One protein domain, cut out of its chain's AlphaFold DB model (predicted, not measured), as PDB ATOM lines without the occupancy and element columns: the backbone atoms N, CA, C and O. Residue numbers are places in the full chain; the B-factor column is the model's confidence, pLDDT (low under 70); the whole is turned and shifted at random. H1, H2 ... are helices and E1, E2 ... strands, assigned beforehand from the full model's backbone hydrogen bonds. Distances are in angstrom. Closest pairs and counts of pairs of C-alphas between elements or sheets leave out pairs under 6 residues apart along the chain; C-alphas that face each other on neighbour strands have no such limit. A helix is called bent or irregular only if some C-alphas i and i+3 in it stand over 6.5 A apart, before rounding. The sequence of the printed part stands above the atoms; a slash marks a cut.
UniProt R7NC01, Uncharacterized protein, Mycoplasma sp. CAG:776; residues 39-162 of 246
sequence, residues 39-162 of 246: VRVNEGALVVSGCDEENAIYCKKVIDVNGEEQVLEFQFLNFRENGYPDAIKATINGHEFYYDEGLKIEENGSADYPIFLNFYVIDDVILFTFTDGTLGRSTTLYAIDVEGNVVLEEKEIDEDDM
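This is residues 39 to 162 of the 246 residues of an uncharacterized protein of Mycoplasma sp. CAG:776 (UniProt R7NC01). Two twisted four-stranded sheets, E1 to E4 and E5 to E8, make a sandwich, only partly face to face, with the short irregular helix H1 near one end, where the chain passes from the first sheet to the second. A long stretch without a named element, residues 39 to 57, comes before E1, and its residues 47 to 48 pair with the edge of the second sheet at E5. The 124 printed residues hold eight named strands and one named helix in the order E1 E2 E3 E4 H1 E5 E6 E7 E8, mostly strand; each sheet is antiparallel and runs in chain order. The whole is compact, with a radius of gyration of the C-alphas of 14.2 A and spans of 43 by 29 by 23 A.

Residues 47 to 48 pair, parallel, with residues 115 to 116 of E5, residues 114 to 122. The first sheet is a meander, each strand the antiparallel neighbour of the one before: E1, residues 58 to 65, E2, 68 to 77, E3, 87 to 92, and E4, 95 to 101. N 61 and O 72 of E1 and E2 are 2.8 A apart, N 75 and O 89 of E2 and E3 2.8 A, and N 90 and O 98 of E3 and E4 2.8 A, within hydrogen-bond range. H1, residues 105 to 112, only grazes the second sheet, with residues 110 to 112; 1 of its 4 O i to N i+4 pairs and 2 of its 5 O i to N i+3 pairs are within range. The second sheet is also a meander: E5, E6, residues 125 to 132, E7, 139 to 145, and E8, 150 to 158. Within range are N 117 and O 129 at 2.8 A, N 142 and O 128 at 2.8 A, and N 141 and O 154 at 2.8 A. The facing parts of the sheets are 10.6 A centre to centre, their strands at 28 degrees. The closest C-alphas of E1 and E5 are those of Val 65 and Val 121, 6.5 A; of E4 and E8, Phe 97 and Val 150, 6.4 A.

E1 begins at C-alpha 58, (27.130, 6.019, 225.888), and spans 21.9 A. E2 spans 28.3 A, E3 17.3 A, E4 17.5 A. H1 spans 5.4 A and is irregular: C-alphas 107 and 110 are 9.1 A apart. E5 spans 23.4 A and bends by 54 degrees at residue 118; E6 spans 21.5 A, E7 19.9 A. E8 spans 19.9 A and ends at C-alpha 158, (45.640, 9.012, 244.636).

The farthest C-alphas, Glu 81 and Asp 123, are 43.6 A apart. The printed part has no cut and no long link. Mean pLDDT of the printed part is 84.6; residues 52 to 55, 110, 133 to 138 and 159 to 162 are under 70.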
ATOM      1  N   VAL A  39      21.241  17.416 222.572       73.06
ATOM      2  CA  VAL A  39      22.249  16.924 223.517       73.06
ATOM      3  C   VAL A  39      23.494  17.802 223.462       73.06
ATOM      4  O   VAL A  39      23.977  18.157 222.382       73.06
ATOM      5  N   ARG A  40      23.985  18.177 224.637       75.19
ATOM      6  CA  ARG A  40      25.213  18.935 224.839       75.19
ATOM      7  C   ARG A  40      26.045  18.158 225.841       75.19
ATOM      8  O   ARG A  40      25.811  18.231 227.036       75.19
ATOM      9  N   VAL A  41      26.989  17.387 225.330       73.62
ATOM     10  CA  VAL A  41      28.116  16.903 226.119       73.62
ATOM     11  C   VAL A  41      29.366  17.525 225.535       73.62
ATOM     12  O   VAL A  41      29.462  17.708 224.320       73.62
ATOM     13  N   ASN A  42      30.265  17.945 226.413       70.62
ATOM     14  CA  ASN A  42      31.565  18.430 225.990       70.62
ATOM     15  C   ASN A  42      32.416  17.242 225.535       70.62
ATOM     16  O   ASN A  42      32.163  16.097 225.923       70.62
ATOM     17  N   GLU A  43      33.445  17.533 224.750       70.25
ATOM     18  CA  GLU A  43      34.430  16.525 224.386       70.25
ATOM     19  C   GLU A  43      35.057  15.916 225.648       70.25
ATOM     20  O   GLU A  43      35.416  16.645 226.580       70.25
ATOM     21  N   GLY A  44      35.136  14.585 225.700       70.88
ATOM     22  CA  GLY A  44      35.678  13.867 226.858       70.88
ATOM     23  C   GLY A  44      34.797  13.900 228.114       70.88
ATOM     24  O   GLY A  44      35.297  13.624 229.200       70.88
ATOM     25  N   ALA A  45      33.502  14.222 227.995       75.19
ATOM     26  CA  ALA A  45      32.575  14.196 229.133       75.19
ATOM     27  C   ALA A  45      32.381  12.791 229.729       75.19
ATOM     28  O   ALA A  45      32.103  12.677 230.914       75.19
ATOM     29  N   LEU A  46      32.537  11.737 228.926       82.12
ATOM     30  CA  LEU A  46      32.626  10.351 229.377       82.12
ATOM     31  C   LEU A  46      33.887   9.748 228.773       82.12
ATOM     32  O   LEU A  46      33.994   9.636 227.551       82.12
ATOM     33  N   VAL A  47      34.826   9.341 229.621       84.75
ATOM     34  CA  VAL A  47      36.047   8.665 229.177       84.75
ATOM     35  C   VAL A  47      36.011   7.240 229.690       84.75
ATOM     36  O   VAL A  47      35.958   7.013 230.894       84.75
ATOM     37  N   VAL A  48      36.058   6.269 228.783       87.31
ATOM     38  CA  VAL A  48      36.163   4.850 229.135       87.31
ATOM     39  C   VAL A  48      37.288   4.236 228.314       87.31
ATOM     40  O   VAL A  48      37.276   4.320 227.088       87.31
ATOM     41  N   SER A  49      38.261   3.602 228.970       85.25
ATOM     42  CA  SER A  49      39.386   2.964 228.276       85.25
ATOM     43  C   SER A  49      38.889   1.915 227.270       85.25
ATOM     44  O   SER A  49      38.229   0.935 227.632       85.25
ATOM     45  N   GLY A  50      39.220   2.117 225.991       79.44
ATOM     46  CA  GLY A  50      38.771   1.287 224.871       79.44
ATOM     47  C   GLY A  50      37.453   1.721 224.214       79.44
ATOM     48  O   GLY A  50      36.917   0.950 223.421       79.44
ATOM     49  N   CYS A  51      36.935   2.912 224.528       81.44
ATOM     50  CA  CYS A  51      35.847   3.573 223.803       81.44
ATOM     51  C   CYS A  51      36.359   4.882 223.170       81.44
ATOM     52  O   CYS A  51      36.564   5.869 223.870       81.44
ATOM     53  N   ASP A  52      36.541   4.894 221.845       63.06
ATOM     54  CA  ASP A  52      37.144   6.013 221.098       63.06
ATOM     55  C   ASP A  52      36.083   6.953 220.484       63.06
ATOM     56  O   ASP A  52      35.994   7.099 219.262       63.06
ATOM     57  N   GLU A  53      35.241   7.587 221.305       65.94
ATOM     58  CA  GLU A  53      34.244   8.560 220.827       65.94
ATOM     59  C   GLU A  53      34.361   9.910 221.556       65.94
ATOM     60  O   GLU A  53      34.019  10.031 222.730       65.94
ATOM     61  N   GLU A  54      34.788  10.951 220.824       56.88
ATOM     62  CA  GLU A  54      35.038  12.313 221.341       56.88
ATOM     63  C   GLU A  54      33.833  12.924 222.084       56.88
ATOM     64  O   GLU A  54      34.026  13.683 223.023       56.88
ATOM     65  N   ASN A  55      32.590  12.568 221.734       60.75
ATOM     66  CA  ASN A  55      31.362  13.086 222.363       60.75
ATOM     67  C   ASN A  55      30.429  11.959 222.844       60.75
ATOM     68  O   ASN A  55      29.211  12.017 222.639       60.75
ATOM     69  N   ALA A  56      30.996  10.905 223.434       72.31
ATOM     70  CA  ALA A  56      30.228   9.768 223.922       72.31
ATOM     71  C   ALA A  56      29.242  10.174 225.032       72.31
ATOM     72  O   ALA A  56      29.623  10.695 226.076       72.31
ATOM     73  N   ILE A  57      27.958   9.870 224.828       81.50
ATOM     74  CA  ILE A  57      26.949   9.812 225.907       81.50
ATOM     75  C   ILE A  57      26.690   8.389 226.397       81.50
ATOM     76  O   ILE A  57      25.931   8.160 227.339       81.50
ATOM     77  N   TYR A  58      27.274   7.437 225.685       86.75
ATOM     78  CA  TYR A  58      27.130   6.019 225.888       86.75
ATOM     79  C   TYR A  58      28.421   5.352 225.428       86.75
ATOM     80  O   TYR A  58      28.925   5.654 224.349       86.75
ATOM     81  N   CYS A  59      28.933   4.434 226.232       89.00
ATOM     82  CA  CYS A  59      30.025   3.553 225.861       89.00
ATOM     83  C   CYS A  59      29.633   2.125 226.223       89.00
ATOM     84  O   CYS A  59      29.111   1.861 227.306       89.00
ATOM     85  N   LYS A  60      29.920   1.202 225.305       91.62
ATOM     86  CA  LYS A  60      29.792  -0.234 225.519       91.62
ATOM     87  C   LYS A  60      31.163  -0.873 225.414       91.62
ATOM     88  O   LYS A  60      31.809  -0.772 224.373       91.62
ATOM     89  N   LYS A  61      31.558  -1.599 226.453       92.12
ATOM     90  CA  LYS A  61      32.800  -2.362 226.499       92.12
ATOM     91  C   LYS A  61      32.477  -3.834 226.722       92.12
ATOM     92  O   LYS A  61      31.680  -4.174 227.588       92.12
ATOM     93  N   VAL A  62      33.085  -4.704 225.927       94.00
ATOM     94  CA  VAL A  62      32.999  -6.157 226.115       94.00
ATOM     95  C   VAL A  62      34.319  -6.625 226.711       94.00
ATOM     96  O   VAL A  62      35.380  -6.246 226.210       94.00
ATOM     97  N   ILE A  63      34.251  -7.395 227.793       94.25
ATOM     98  CA  ILE A  63      35.410  -7.959 228.492       94.25
ATOM     99  C   ILE A  63      35.211  -9.468 228.605       94.25
ATOM    100  O   ILE A  63      34.124  -9.919 228.951       94.25
ATOM    101  N   ASP A  64      36.249 -10.246 228.305       94.81
ATOM    102  CA  ASP A  64      36.252 -11.690 228.542       94.81
ATOM    103  C   ASP A  64      36.562 -11.965 230.016       94.81
ATOM    104  O   ASP A  64      37.600 -11.534 230.520       94.81
ATOM    105  N   VAL A  65      35.658 -12.662 230.702       94.19
ATOM    106  CA  VAL A  65      35.848 -13.137 232.075       94.19
ATOM    107  C   VAL A  65      35.715 -14.651 232.050       94.19
ATOM    108  O   VAL A  65      34.644 -15.179 231.758       94.19
ATOM    109  N   ASN A  66      36.821 -15.353 232.300       90.06
ATOM    110  CA  ASN A  66      36.890 -16.816 232.278       90.06
ATOM    111  C   ASN A  66      36.333 -17.470 230.993       90.06
ATOM    112  O   ASN A  66      35.776 -18.569 231.036       90.06
ATOM    113  N   GLY A  67      36.522 -16.830 229.832       91.38
ATOM    114  CA  GLY A  67      36.041 -17.329 228.541       91.38
ATOM    115  C   GLY A  67      34.576 -17.007 228.231       91.38
ATOM    116  O   GLY A  67      34.052 -17.500 227.227       91.38
ATOM    117  N   GLU A  68      33.907 -16.217 229.075       94.81
ATOM    118  CA  GLU A  68      32.562 -15.698 228.834       94.81
ATOM    119  C   GLU A  68      32.589 -14.176 228.640       94.81
ATOM    120  O   GLU A  68      33.165 -13.432 229.437       94.81
ATOM    121  N   GLU A  69      31.928 -13.698 227.585       96.69
ATOM    122  CA  GLU A  69      31.814 -12.267 227.301       96.69
ATOM    123  C   GLU A  69      30.882 -11.578 228.305       96.69
ATOM    124  O   GLU A  69      29.684 -11.856 228.356       96.69
ATOM    125  N   GLN A  70      31.426 -10.613 229.039       96.81
ATOM    126  CA  GLN A  70      30.691  -9.720 229.925       96.81
ATOM    127  C   GLN A  70      30.536  -8.355 229.261       96.81
ATOM    128  O   GLN A  70      31.471  -7.824 228.651       96.81
ATOM    129  N   VAL A  71      29.345  -7.770 229.372       95.56
ATOM    130  CA  VAL A  71      29.021  -6.500 228.718       95.56
ATOM    131  C   VAL A  71      28.919  -5.389 229.747       95.56
ATOM    132  O   VAL A  71      27.968  -5.350 230.521       95.56
ATOM    133  N   LEU A  72      29.864  -4.457 229.705       96.12
ATOM    134  CA  LEU A  72      29.823  -3.210 230.456       96.12
ATOM    135  C   LEU A  72      29.197  -2.108 229.607       96.12
ATOM    136  O   LEU A  72      29.571  -1.909 228.448       96.12
ATOM    137  N   GLU A  73      28.272  -1.363 230.193       94.56
ATOM    138  CA  GLU A  73      27.635  -0.208 229.569       94.56
ATOM    139  C   GLU A  73      27.730   0.988 230.507       94.56
ATOM    140  O   GLU A  73      27.403   0.870 231.682       94.56
ATOM    141  N   PHE A  74      28.152   2.133 229.980       93.00
ATOM    142  CA  PHE A  74      28.268   3.407 230.687       93.00
ATOM    143  C   PHE A  74      27.398   4.411 229.949       93.00
ATOM    144  O   PHE A  74      27.559   4.576 228.740       93.00
ATOM    145  N   GLN A  75      26.453   5.047 230.631       90.69
ATOM    146  CA  GLN A  75      25.415   5.831 229.976       90.69
ATOM    147  C   GLN A  75      25.049   7.078 230.778       90.69
ATOM    148  O   GLN A  75      24.667   6.984 231.942       90.69
ATOM    149  N   PHE A  76      25.047   8.233 230.114       89.81
ATOM    150  CA  PHE A  76      24.411   9.434 230.638       89.81
ATOM    151  C   PHE A  76      22.882   9.376 230.519       89.81
ATOM    152  O   PHE A  76      22.317   8.932 229.514       89.81
ATOM    153  N   LEU A  77      22.209   9.859 231.557       88.44
ATOM    154  CA  LEU A  77      20.765   9.823 231.745       88.44
ATOM    155  C   LEU A  77      20.231  11.206 232.145       88.44
ATOM    156  O   LEU A  77      20.983  12.129 232.460       88.44
ATOM    157  N   ASN A  78      18.899  11.323 232.156       88.56
ATOM    158  CA  ASN A  78      18.170  12.464 232.715       88.56
ATOM    159  C   ASN A  78      18.605  13.825 232.136       88.56
ATOM    160  O   ASN A  78      18.886  14.767 232.867       88.56
ATOM    161  N   PHE A  79      18.663  13.942 230.806       86.00
ATOM    162  CA  PHE A  79      19.053  15.193 230.151       86.00
ATOM    163  C   PHE A  79      18.098  16.347 230.497       86.00
ATOM    164  O   PHE A  79      16.882  16.247 230.315       86.00
ATOM    165  N   ARG A  80      18.666  17.457 230.972       84.81
ATOM    166  CA  ARG A  80      17.956  18.698 231.306       84.81
ATOM    167  C   ARG A  80      17.484  19.412 230.032       84.81
ATOM    168  O   ARG A  80      17.954  19.138 228.929       84.81
ATOM    169  N   GLU A  81      16.599  20.406 230.172       81.44
ATOM    170  CA  GLU A  81      16.089  21.197 229.030       81.44
ATOM    171  C   GLU A  81      17.201  21.888 228.217       81.44
ATOM    172  O   GLU A  81      17.052  22.132 227.018       81.44
ATOM    173  N   ASN A  82      18.332  22.199 228.857       82.31
ATOM    174  CA  ASN A  82      19.500  22.800 228.213       82.31
ATOM    175  C   ASN A  82      20.337  21.792 227.387       82.31
ATOM    176  O   ASN A  82      21.212  22.224 226.630       82.31
ATOM    177  N   GLY A  83      20.042  20.491 227.486       79.88
ATOM    178  CA  GLY A  83      20.671  19.400 226.745       79.88
ATOM    179  C   GLY A  83      21.817  18.676 227.457       79.88
ATOM    180  O   GLY A  83      22.338  17.729 226.870       79.88
ATOM    181  N   TYR A  84      22.214  19.080 228.666       85.94
ATOM    182  CA  TYR A  84      23.257  18.406 229.454       85.94
ATOM    183  C   TYR A  84      22.669  17.278 230.316       85.94
ATOM    184  O   TYR A  84      21.506  17.374 230.721       85.94
ATOM    185  N   PRO A  85      23.427  16.201 230.583       87.75
ATOM    186  CA  PRO A  85      22.963  15.109 231.430       87.75
ATOM    187  C   PRO A  85      22.975  15.499 232.908       87.75
ATOM    188  O   PRO A  85      23.813  16.284 233.344       87.75
ATOM    189  N   ASP A  86      22.050  14.922 233.670       88.75
ATOM    190  CA  ASP A  86      21.951  15.107 235.123       88.75
ATOM    191  C   ASP A  86      22.449  13.885 235.898       88.75
ATOM    192  O   ASP A  86      22.694  13.974 237.093       88.75
ATOM    193  N   ALA A  87      22.597  12.738 235.236       90.69
ATOM    194  CA  ALA A  87      23.032  11.506 235.875       90.69
ATOM    195  C   ALA A  87      23.877  10.647 234.935       90.69
ATOM    196  O   ALA A  87      23.741  10.728 233.712       90.69
ATOM    197  N   ILE A  88      24.698   9.777 235.512       90.88
ATOM    198  CA  ILE A  88      25.383   8.685 234.826       90.88
ATOM    199  C   ILE A  88      25.027   7.363 235.499       90.88
ATOM    200  O   ILE A  88      24.849   7.279 236.708       90.88
ATOM    201  N   LYS A  89      24.932   6.311 234.693       93.94
ATOM    202  CA  LYS A  89      24.760   4.940 235.150       93.94
ATOM    203  C   LYS A  89      25.767   4.036 234.465       93.94
ATOM    204  O   LYS A  89      25.964   4.159 233.254       93.94
ATOM    205  N   ALA A  90      26.327   3.090 235.208       95.25
ATOM    206  CA  ALA A  90      27.086   1.992 234.640       95.25
ATOM    207  C   ALA A  90      26.510   0.631 235.051       95.25
ATOM    208  O   ALA A  90      26.045   0.435 236.178       95.25
ATOM    209  N   THR A  91      26.503  -0.303 234.101       97.00
ATOM    210  CA  THR A  91      25.931  -1.639 234.277       97.00
ATOM    211  C   THR A  91      26.838  -2.724 233.720       97.00
ATOM    212  O   THR A  91      27.487  -2.502 232.702       97.00
ATOM    213  N   ILE A  92      26.810  -3.912 234.323       96.94
ATOM    214  CA  ILE A  92      27.386  -5.145 233.785       96.94
ATOM    215  C   ILE A  92      26.256  -6.129 233.495       96.94
ATOM    216  O   ILE A  92      25.433  -6.410 234.359       96.94
ATOM    217  N   ASN A  93      26.140  -6.601 232.255       94.75
ATOM    218  CA  ASN A  93      25.050  -7.482 231.813       94.75
ATOM    219  C   ASN A  93      23.641  -6.950 232.156       94.75
ATOM    220  O   ASN A  93      22.708  -7.718 232.393       94.75
ATOM    221  N   GLY A  94      23.480  -5.624 232.198       93.50
ATOM    222  CA  GLY A  94      22.238  -4.952 232.592       93.50
ATOM    223  C   GLY A  94      22.014  -4.807 234.104       93.50
ATOM    224  O   GLY A  94      21.029  -4.181 234.497       93.50
ATOM    225  N   HIS A  95      22.908  -5.327 234.945       96.62
ATOM    226  CA  HIS A  95      22.916  -5.104 236.389       96.62
ATOM    227  C   HIS A  95      23.672  -3.818 236.724       96.62
ATOM    228  O   HIS A  95      24.814  -3.638 236.314       96.62
ATOM    229  N   GLU A  96      23.024  -2.903 237.441       96.88
ATOM    230  CA  GLU A  96      23.615  -1.629 237.856       96.88
ATOM    231  C   GLU A  96      24.664  -1.835 238.950       96.88
ATOM    232  O   GLU A  96      24.383  -2.491 239.950       96.88
ATOM    233  N   PHE A  97      25.845  -1.243 238.760       95.19
ATOM    234  CA  PHE A  97      26.927  -1.249 239.753       95.19
ATOM    235  C   PHE A  97      27.409   0.155 240.138       95.19
ATOM    236  O   PHE A  97      28.197   0.307 241.071       95.19
ATOM    237  N   TYR A  98      26.986   1.177 239.391       94.12
ATOM    238  CA  TYR A  98      27.340   2.568 239.634       94.12
ATOM    239  C   TYR A  98      26.233   3.473 239.102       94.12
ATOM    240  O   TYR A  98      25.744   3.292 237.980       94.12
ATOM    241  N   TYR A  99      25.854   4.449 239.913       92.69
ATOM    242  CA  TYR A  99      24.905   5.488 239.565       92.69
ATOM    243  C   TYR A  99      25.296   6.756 240.312       92.69
ATOM    244  O   TYR A  99      25.465   6.718 241.531       92.69
ATOM    245  N   ASP A 100      25.418   7.855 239.580       90.12
ATOM    246  CA  ASP A 100      25.643   9.180 240.146       90.12
ATOM    247  C   ASP A 100      24.662  10.178 239.527       90.12
ATOM    248  O   ASP A 100      24.330  10.089 238.340       90.12
ATOM    249  N   GLU A 101      24.157  11.101 240.341       90.94
ATOM    250  CA  GLU A 101      23.101  12.043 239.971       90.94
ATOM    251  C   GLU A 101      23.390  13.466 240.443       90.94
ATOM    252  O   GLU A 101      24.183  13.713 241.346       90.94
ATOM    253  N   GLY A 102      22.696  14.429 239.840       87.50
ATOM    254  CA  GLY A 102      22.941  15.842 240.091       87.50
ATOM    255  C   GLY A 102      24.208  16.359 239.413       87.50
ATOM    256  O   GLY A 102      24.730  17.387 239.844       87.50
ATOM    257  N   LEU A 103      24.671  15.696 238.346       86.44
ATOM    258  CA  LEU A 103      25.810  16.131 237.540       86.44
ATOM    259  C   LEU A 103      25.571  17.547 237.013       86.44
ATOM    260  O   LEU A 103      24.524  17.860 236.445       86.44
ATOM    261  N   LYS A 104      26.549  18.434 237.163       85.94
ATOM    262  CA  LYS A 104      26.506  19.820 236.686       85.94
ATOM    263  C   LYS A 104      27.621  20.069 235.686       85.94
ATOM    264  O   LYS A 104      28.290  21.097 235.739       85.94
ATOM    265  N   ILE A 105      27.760  19.172 234.710       81.50
ATOM    266  CA  ILE A 105      28.768  19.240 233.637       81.50
ATOM    267  C   ILE A 105      28.817  20.620 232.950       81.50
ATOM    268  O   ILE A 105      29.876  21.096 232.553       81.50
ATOM    269  N   GLU A 106      27.678  21.296 232.820       84.75
ATOM    270  CA  GLU A 106      27.599  22.653 232.269       84.75
ATOM    271  C   GLU A 106      28.285  23.741 233.117       84.75
ATOM    272  O   GLU A 106      28.820  24.696 232.555       84.75
ATOM    273  N   GLU A 107      28.250  23.619 234.446       85.50
ATOM    274  CA  GLU A 107      28.792  24.586 235.411       85.50
ATOM    275  C   GLU A 107      30.219  24.203 235.805       85.50
ATOM    276  O   GLU A 107      31.127  25.034 235.794       85.50
ATOM    277  N   ASN A 108      30.400  22.922 236.119       78.31
ATOM    278  CA  ASN A 108      31.615  22.341 236.666       78.31
ATOM    279  C   ASN A 108      32.599  21.919 235.569       78.31
ATOM    280  O   ASN A 108      33.785  21.721 235.838       78.31
ATOM    281  N   GLY A 109      32.132  21.807 234.321       75.69
ATOM    282  CA  GLY A 109      32.947  21.355 233.204       75.69
ATOM    283  C   GLY A 109      33.579  20.013 233.536       75.69
ATOM    284  O   GLY A 109      32.890  19.041 233.838       75.69
ATOM    285  N   SER A 110      34.907  19.992 233.536       68.62
ATOM    286  CA  SER A 110      35.673  18.784 233.780       68.62
ATOM    287  C   SER A 110      35.653  18.298 235.233       68.62
ATOM    288  O   SER A 110      36.090  17.179 235.488       68.62
ATOM    289  N   ALA A 111      35.158  19.075 236.201       71.75
ATOM    290  CA  ALA A 111      35.022  18.611 237.586       71.75
ATOM    291  C   ALA A 111      33.936  17.542 237.788       71.75
ATOM    292  O   ALA A 111      34.015  16.831 238.774       71.75
ATOM    293  N   ASP A 112      33.013  17.362 236.841       74.44
ATOM    294  CA  ASP A 112      31.970  16.324 236.916       74.44
ATOM    295  C   ASP A 112      32.126  15.279 235.791       74.44
ATOM    296  O   ASP A 112      31.152  14.651 235.378       74.44
ATOM    297  N   TYR A 113      33.328  15.131 235.215       78.25
ATOM    298  CA  TYR A 113      33.591  14.133 234.170       78.25
ATOM    299  C   TYR A 113      33.907  12.757 234.769       78.25
ATOM    300  O   TYR A 113      34.972  12.604 235.375       78.25
ATOM    301  N   PRO A 114      33.056  11.741 234.555       82.50
ATOM    302  CA  PRO A 114      33.366  10.367 234.916       82.50
ATOM    303  C   PRO A 114      34.395   9.760 233.953       82.50
ATOM    304  O   PRO A 114      34.215   9.729 232.729       82.50
ATOM    305  N   ILE A 115      35.485   9.255 234.527       85.88
ATOM    306  CA  ILE A 115      36.604   8.654 233.795       85.88
ATOM    307  C   ILE A 115      36.822   7.233 234.314       85.88
ATOM    308  O   ILE A 115      37.195   7.074 235.467       85.88
ATOM    309  N   PHE A 116      36.640   6.213 233.470       90.12
ATOM    310  CA  PHE A 116      36.815   4.791 233.790       90.12
ATOM    311  C   PHE A 116      37.991   4.197 233.001       90.12
ATOM    312  O   PHE A 116      37.964   4.121 231.772       90.12
ATOM    313  N   LEU A 117      39.038   3.750 233.688       88.38
ATOM    314  CA  LEU A 117      40.307   3.322 233.089       88.38
ATOM    315  C   LEU A 117      40.804   2.000 233.688       88.38
ATOM    316  O   LEU A 117      40.304   1.539 234.707       88.38
ATOM    317  N   ASN A 118      41.833   1.419 233.067       88.50
ATOM    318  CA  ASN A 118      42.623   0.315 233.634       88.50
ATOM    319  C   ASN A 118      41.812  -0.946 233.961       88.50
ATOM    320  O   ASN A 118      41.962  -1.536 235.026       88.50
ATOM    321  N   PHE A 119      40.950  -1.357 233.029       92.44
ATOM    322  CA  PHE A 119      40.162  -2.576 233.178       92.44
ATOM    323  C   PHE A 119      41.053  -3.823 233.200       92.44
ATOM    324  O   PHE A 119      41.816  -4.057 232.262       92.44
ATOM    325  N   TYR A 120      40.897  -4.646 234.232       93.19
ATOM    326  CA  TYR A 120      41.607  -5.902 234.430       93.19
ATOM    327  C   TYR A 120      40.655  -6.976 234.973       93.19
ATOM    328  O   TYR A 120      39.628  -6.650 235.562       93.19
ATOM    329  N   VAL A 121      40.970  -8.256 234.776       93.50
ATOM    330  CA  VAL A 121      40.134  -9.376 235.236       93.50
ATOM    331  C   VAL A 121      40.924 -10.261 236.190       93.50
ATOM    332  O   VAL A 121      42.026 -10.701 235.866       93.50
ATOM    333  N   ILE A 122      40.347 -10.535 237.358       91.75
ATOM    334  CA  ILE A 122      40.844 -11.508 238.335       91.75
ATOM    335  C   ILE A 122      39.699 -12.461 238.652       91.75
ATOM    336  O   ILE A 122      38.675 -12.029 239.176       91.75
ATOM    337  N   ASP A 123      39.887 -13.750 238.380       89.50
ATOM    338  CA  ASP A 123      38.836 -14.762 238.516       89.50
ATOM    339  C   ASP A 123      37.535 -14.296 237.823       89.50
ATOM    340  O   ASP A 123      37.549 -14.036 236.622       89.50
ATOM    341  N   ASP A 124      36.428 -14.172 238.560       90.75
ATOM    342  CA  ASP A 124      35.117 -13.720 238.061       90.75
ATOM    343  C   ASP A 124      34.851 -12.220 238.311       90.75
ATOM    344  O   ASP A 124      33.703 -11.771 238.333       90.75
ATOM    345  N   VAL A 125      35.900 -11.435 238.564       94.62
ATOM    346  CA  VAL A 125      35.801 -10.027 238.965       94.62
ATOM    347  C   VAL A 125      36.490  -9.129 237.949       94.62
ATOM    348  O   VAL A 125      37.629  -9.372 237.546       94.62
ATOM    349  N   ILE A 126      35.810  -8.046 237.581       95.38
ATOM    350  CA  ILE A 126      36.364  -6.978 236.755       95.38
ATOM    351  C   ILE A 126      36.811  -5.843 237.665       95.38
ATOM    352  O   ILE A 126      36.023  -5.289 238.429       95.38
ATOM    353  N   LEU A 127      38.080  -5.485 237.545       94.38
ATOM    354  CA  LEU A 127      38.729  -4.392 238.244       94.38
ATOM    355  C   LEU A 127      38.946  -3.232 237.307       94.38
ATOM    356  O   LEU A 127      39.237  -3.438 236.134       94.38
ATOM    357  N   PHE A 128      38.825  -2.023 237.821       93.19
ATOM    358  CA  PHE A 128      39.143  -0.815 237.084       93.19
ATOM    359  C   PHE A 128      39.373   0.330 238.059       93.19
ATOM    360  O   PHE A 128      38.966   0.293 239.219       93.19
ATOM    361  N   THR A 129      40.019   1.377 237.575       90.75
ATOM    362  CA  THR A 129      40.092   2.647 238.291       90.75
ATOM    363  C   THR A 129      39.057   3.590 237.720       90.75
ATOM    364  O   THR A 129      38.891   3.639 236.498       90.75
ATOM    365  N   PHE A 130      38.414   4.390 238.557       87.81
ATOM    366  CA  PHE A 130      37.638   5.516 238.056       87.81
ATOM    367  C   PHE A 130      37.887   6.789 238.853       87.81
ATOM    368  O   PHE A 130      38.453   6.764 239.945       87.81
ATOM    369  N   THR A 131      37.541   7.924 238.257       81.62
ATOM    370  CA  THR A 131      37.621   9.237 238.898       81.62
ATOM    371  C   THR A 131      36.324   9.994 238.651       81.62
ATOM    372  O   THR A 131      35.898  10.120 237.500       81.62
ATOM    373  N   ASP A 132      35.738  10.506 239.730       70.62
ATOM    374  CA  ASP A 132      34.606  11.429 239.695       70.62
ATOM    375  C   ASP A 132      35.161  12.847 239.485       70.62
ATOM    376  O   ASP A 132      35.438  13.576 240.434       70.62
ATOM    377  N   GLY A 133      35.432  13.211 238.227       64.00
ATOM    378  CA  GLY A 133      35.901  14.550 237.877       64.00
ATOM    379  C   GLY A 133      37.408  14.743 237.692       64.00
ATOM    380  O   GLY A 133      38.230  13.823 237.698       64.00
ATOM    381  N   THR A 134      37.800  15.996 237.447       59.62
ATOM    382  CA  THR A 134      39.193  16.376 237.135       59.62
ATOM    383  C   THR A 134      39.806  17.442 238.044       59.62
ATOM    384  O   THR A 134      41.009  17.671 237.937       59.62
ATOM    385  N   LEU A 135      39.033  18.077 238.932       54.62
ATOM    386  CA  LEU A 135      39.527  19.096 239.869       54.62
ATOM    387  C   LEU A 135      39.456  18.552 241.306       54.62
ATOM    388  O   LEU A 135      38.365  18.204 241.744       54.62
ATOM    389  N   GLY A 136      40.590  18.495 242.023       53.22
ATOM    390  CA  GLY A 136      40.674  17.964 243.394       53.22
ATOM    391  C   GLY A 136      40.544  16.441 243.471       53.22
ATOM    392  O   GLY A 136      39.758  15.937 244.267       53.22
ATOM    393  N   ARG A 137      41.224  15.722 242.569       64.75
ATOM    394  CA  ARG A 137      40.954  14.307 242.281       64.75
ATOM    395  C   ARG A 137      41.150  13.421 243.496       64.75
ATOM    396  O   ARG A 137      42.141  13.554 244.183       64.75
ATOM    397  N   SER A 138      40.269  12.441 243.628       69.88
ATOM    398  CA  SER A 138      40.530  11.179 244.304       69.88
ATOM    399  C   SER A 138      40.278  10.064 243.293       69.88
ATOM    400  O   SER A 138      39.144   9.902 242.830       69.88
ATOM    401  N   THR A 139      41.297   9.310 242.890       81.81
ATOM    402  CA  THR A 139      41.048   8.095 242.102       81.81
ATOM    403  C   THR A 139      40.541   6.989 243.022       81.81
ATOM    404  O   THR A 139      41.009   6.844 244.148       81.81
ATOM    405  N   THR A 140      39.585   6.205 242.531       87.62
ATOM    406  CA  THR A 140      39.040   5.038 243.224       87.62
ATOM    407  C   THR A 140      39.464   3.768 242.494       87.62
ATOM    408  O   THR A 140      39.262   3.654 241.282       87.62
ATOM    409  N   LEU A 141      40.022   2.801 243.221       91.31
ATOM    410  CA  LEU A 141      40.155   1.422 242.754       91.31
ATOM    411  C   LEU A 141      38.839   0.696 243.022       91.31
ATOM    412  O   LEU A 141      38.382   0.603 244.164       91.31
ATOM    413  N   TYR A 142      38.237   0.169 241.966       93.69
ATOM    414  CA  TYR A 142      36.915  -0.429 242.005       93.69
ATOM    415  C   TYR A 142      36.950  -1.847 241.453       93.69
ATOM    416  O   TYR A 142      37.708  -2.149 240.527       93.69
ATOM    417  N   ALA A 143      36.125  -2.727 242.012       95.31
ATOM    418  CA  ALA A 143      35.955  -4.074 241.495       95.31
ATOM    419  C   ALA A 143      34.503  -4.533 241.618       95.31
ATOM    420  O   ALA A 143      33.868  -4.348 242.662       95.31
ATOM    421  N   ILE A 144      34.007  -5.165 240.558       96.38
ATOM    422  CA  ILE A 144      32.639  -5.678 240.458       96.38
ATOM    423  C   ILE A 144      32.646  -7.138 240.016       96.38
ATOM    424  O   ILE A 144      33.482  -7.539 239.204       96.38
ATOM    425  N   ASP A 145      31.710  -7.926 240.530       95.25
ATOM    426  CA  ASP A 145      31.441  -9.256 239.984       95.25
ATOM    427  C   ASP A 145      30.541  -9.190 238.733       95.25
ATOM    428  O   ASP A 145      30.023  -8.134 238.357       95.25
ATOM    429  N   VAL A 146      30.346 -10.338 238.078       94.06
ATOM    430  CA  VAL A 146      29.518 -10.465 236.861       94.06
ATOM    431  C   VAL A 146      28.018 -10.202 237.072       94.06
ATOM    432  O   VAL A 146      27.281 -10.049 236.094       94.06
ATOM    433  N   GLU A 147      27.561 -10.132 238.326       94.56
ATOM    434  CA  GLU A 147      26.184  -9.799 238.710       94.56
ATOM    435  C   GLU A 147      26.017  -8.309 239.062       94.56
ATOM    436  O   GLU A 147      24.911  -7.872 239.383       94.56
ATOM    437  N   GLY A 148      27.093  -7.517 238.983       94.06
ATOM    438  CA  GLY A 148      27.095  -6.087 239.287       94.06
ATOM    439  C   GLY A 148      27.253  -5.755 240.766       94.06
ATOM    440  O   GLY A 148      27.115  -4.590 241.140       94.06
ATOM    441  N   ASN A 149      27.569  -6.731 241.620       95.62
ATOM    442  CA  ASN A 149      27.869  -6.439 243.013       95.62
ATOM    443  C   ASN A 149      29.264  -5.820 243.123       95.62
ATOM    444  O   ASN A 149      30.246  -6.343 242.596       95.62
ATOM    445  N   VAL A 150      29.356  -4.726 243.872       95.00
ATOM    446  CA  VAL A 150      30.626  -4.076 244.197       95.00
ATOM    447  C   VAL A 150      31.339  -4.896 245.269       95.00
ATOM    448  O   VAL A 150      30.827  -5.067 246.378       95.00
ATOM    449  N   VAL A 151      32.523  -5.412 244.942       94.94
ATOM    450  CA  VAL A 151      33.336  -6.261 245.833       94.94
ATOM    451  C   VAL A 151      34.607  -5.566 246.333       94.94
ATOM    452  O   VAL A 151      35.217  -6.035 247.298       94.94
ATOM    453  N   LEU A 152      34.984  -4.438 245.722       94.12
ATOM    454  CA  LEU A 152      36.008  -3.511 246.205       94.12
ATOM    455  C   LEU A 152      35.644  -2.081 245.794       94.12
ATOM    456  O   LEU A 152      35.315  -1.836 244.638       94.12
ATOM    457  N   GLU A 153      35.760  -1.153 246.737       93.00
ATOM    458  CA  GLU A 153      35.678   0.290 246.513       93.00
ATOM    459  C   GLU A 153      36.699   0.943 247.450       93.00
ATOM    460  O   GLU A 153      36.422   1.185 248.625       93.00
ATOM    461  N   GLU A 154      37.914   1.151 246.952       89.50
ATOM    462  CA  GLU A 154      38.964   1.861 247.677       89.50
ATOM    463  C   GLU A 154      39.092   3.263 247.088       89.50
ATOM    464  O   GLU A 154      39.561   3.426 245.962       89.50
ATOM    465  N   LYS A 155      38.629   4.259 247.842       85.94
ATOM    466  CA  LYS A 155      38.633   5.673 247.445       85.94
ATOM    467  C   LYS A 155      39.981   6.312 247.727       85.94
ATOM    468  O   LYS A 155      40.738   5.796 248.543       85.94
ATOM    469  N   GLU A 156      40.220   7.458 247.094       78.25
ATOM    470  CA  GLU A 156      41.364   8.324 247.419       78.25
ATOM    471  C   GLU A 156      42.707   7.579 247.316       78.25
ATOM    472  O   GLU A 156      43.669   7.878 248.019       78.25
ATOM    473  N   ILE A 157      42.802   6.607 246.394       80.00
ATOM    474  CA  ILE A 157      44.059   5.880 246.169       80.00
ATOM    475  C   ILE A 157      45.149   6.791 245.604       80.00
ATOM    476  O   ILE A 157      46.324   6.504 245.796       80.00
ATOM    477  N   ASP A 158      44.763   7.899 244.976       74.00
ATOM    478  CA  ASP A 158      45.640   9.012 244.636       74.00
ATOM    479  C   ASP A 158      44.847  10.319 244.697       74.00
ATOM    480  O   ASP A 158      43.729  10.386 244.171       74.00
ATOM    481  N   GLU A 159      45.444  11.336 245.320       66.81
ATOM    482  CA  GLU A 159      44.944  12.707 245.351       66.81
ATOM    483  C   GLU A 159      45.948  13.644 244.679       66.81
ATOM    484  O   GLU A 159      46.789  14.258 245.350       66.81
ATOM    485  N   ASP A 160      45.877  13.724 243.347       59.38
ATOM    486  CA  ASP A 160      46.750  14.582 242.554       59.38
ATOM    487  C   ASP A 160      45.969  15.604 241.724       59.38
ATOM    488  O   ASP A 160      45.054  15.297 240.945       59.38
ATOM    489  N   ASP A 161      46.384  16.854 241.878       51.53
ATOM    490  CA  ASP A 161      45.888  17.965 241.103       51.53
ATOM    491  C   ASP A 161      46.586  17.937 239.737       51.53
ATOM    492  O   ASP A 161      47.754  18.290 239.603       51.53
ATOM    493  N   MET A 162      45.806  17.627 238.697       46.19
ATOM    494  CA  MET A 162      45.997  18.054 237.298       46.19
ATOM    495  C   MET A 162      46.382  17.018 236.225       46.19
ATOM    496  O   MET A 162      46.443  17.425 235.064       46.19
TER     497      MET A 162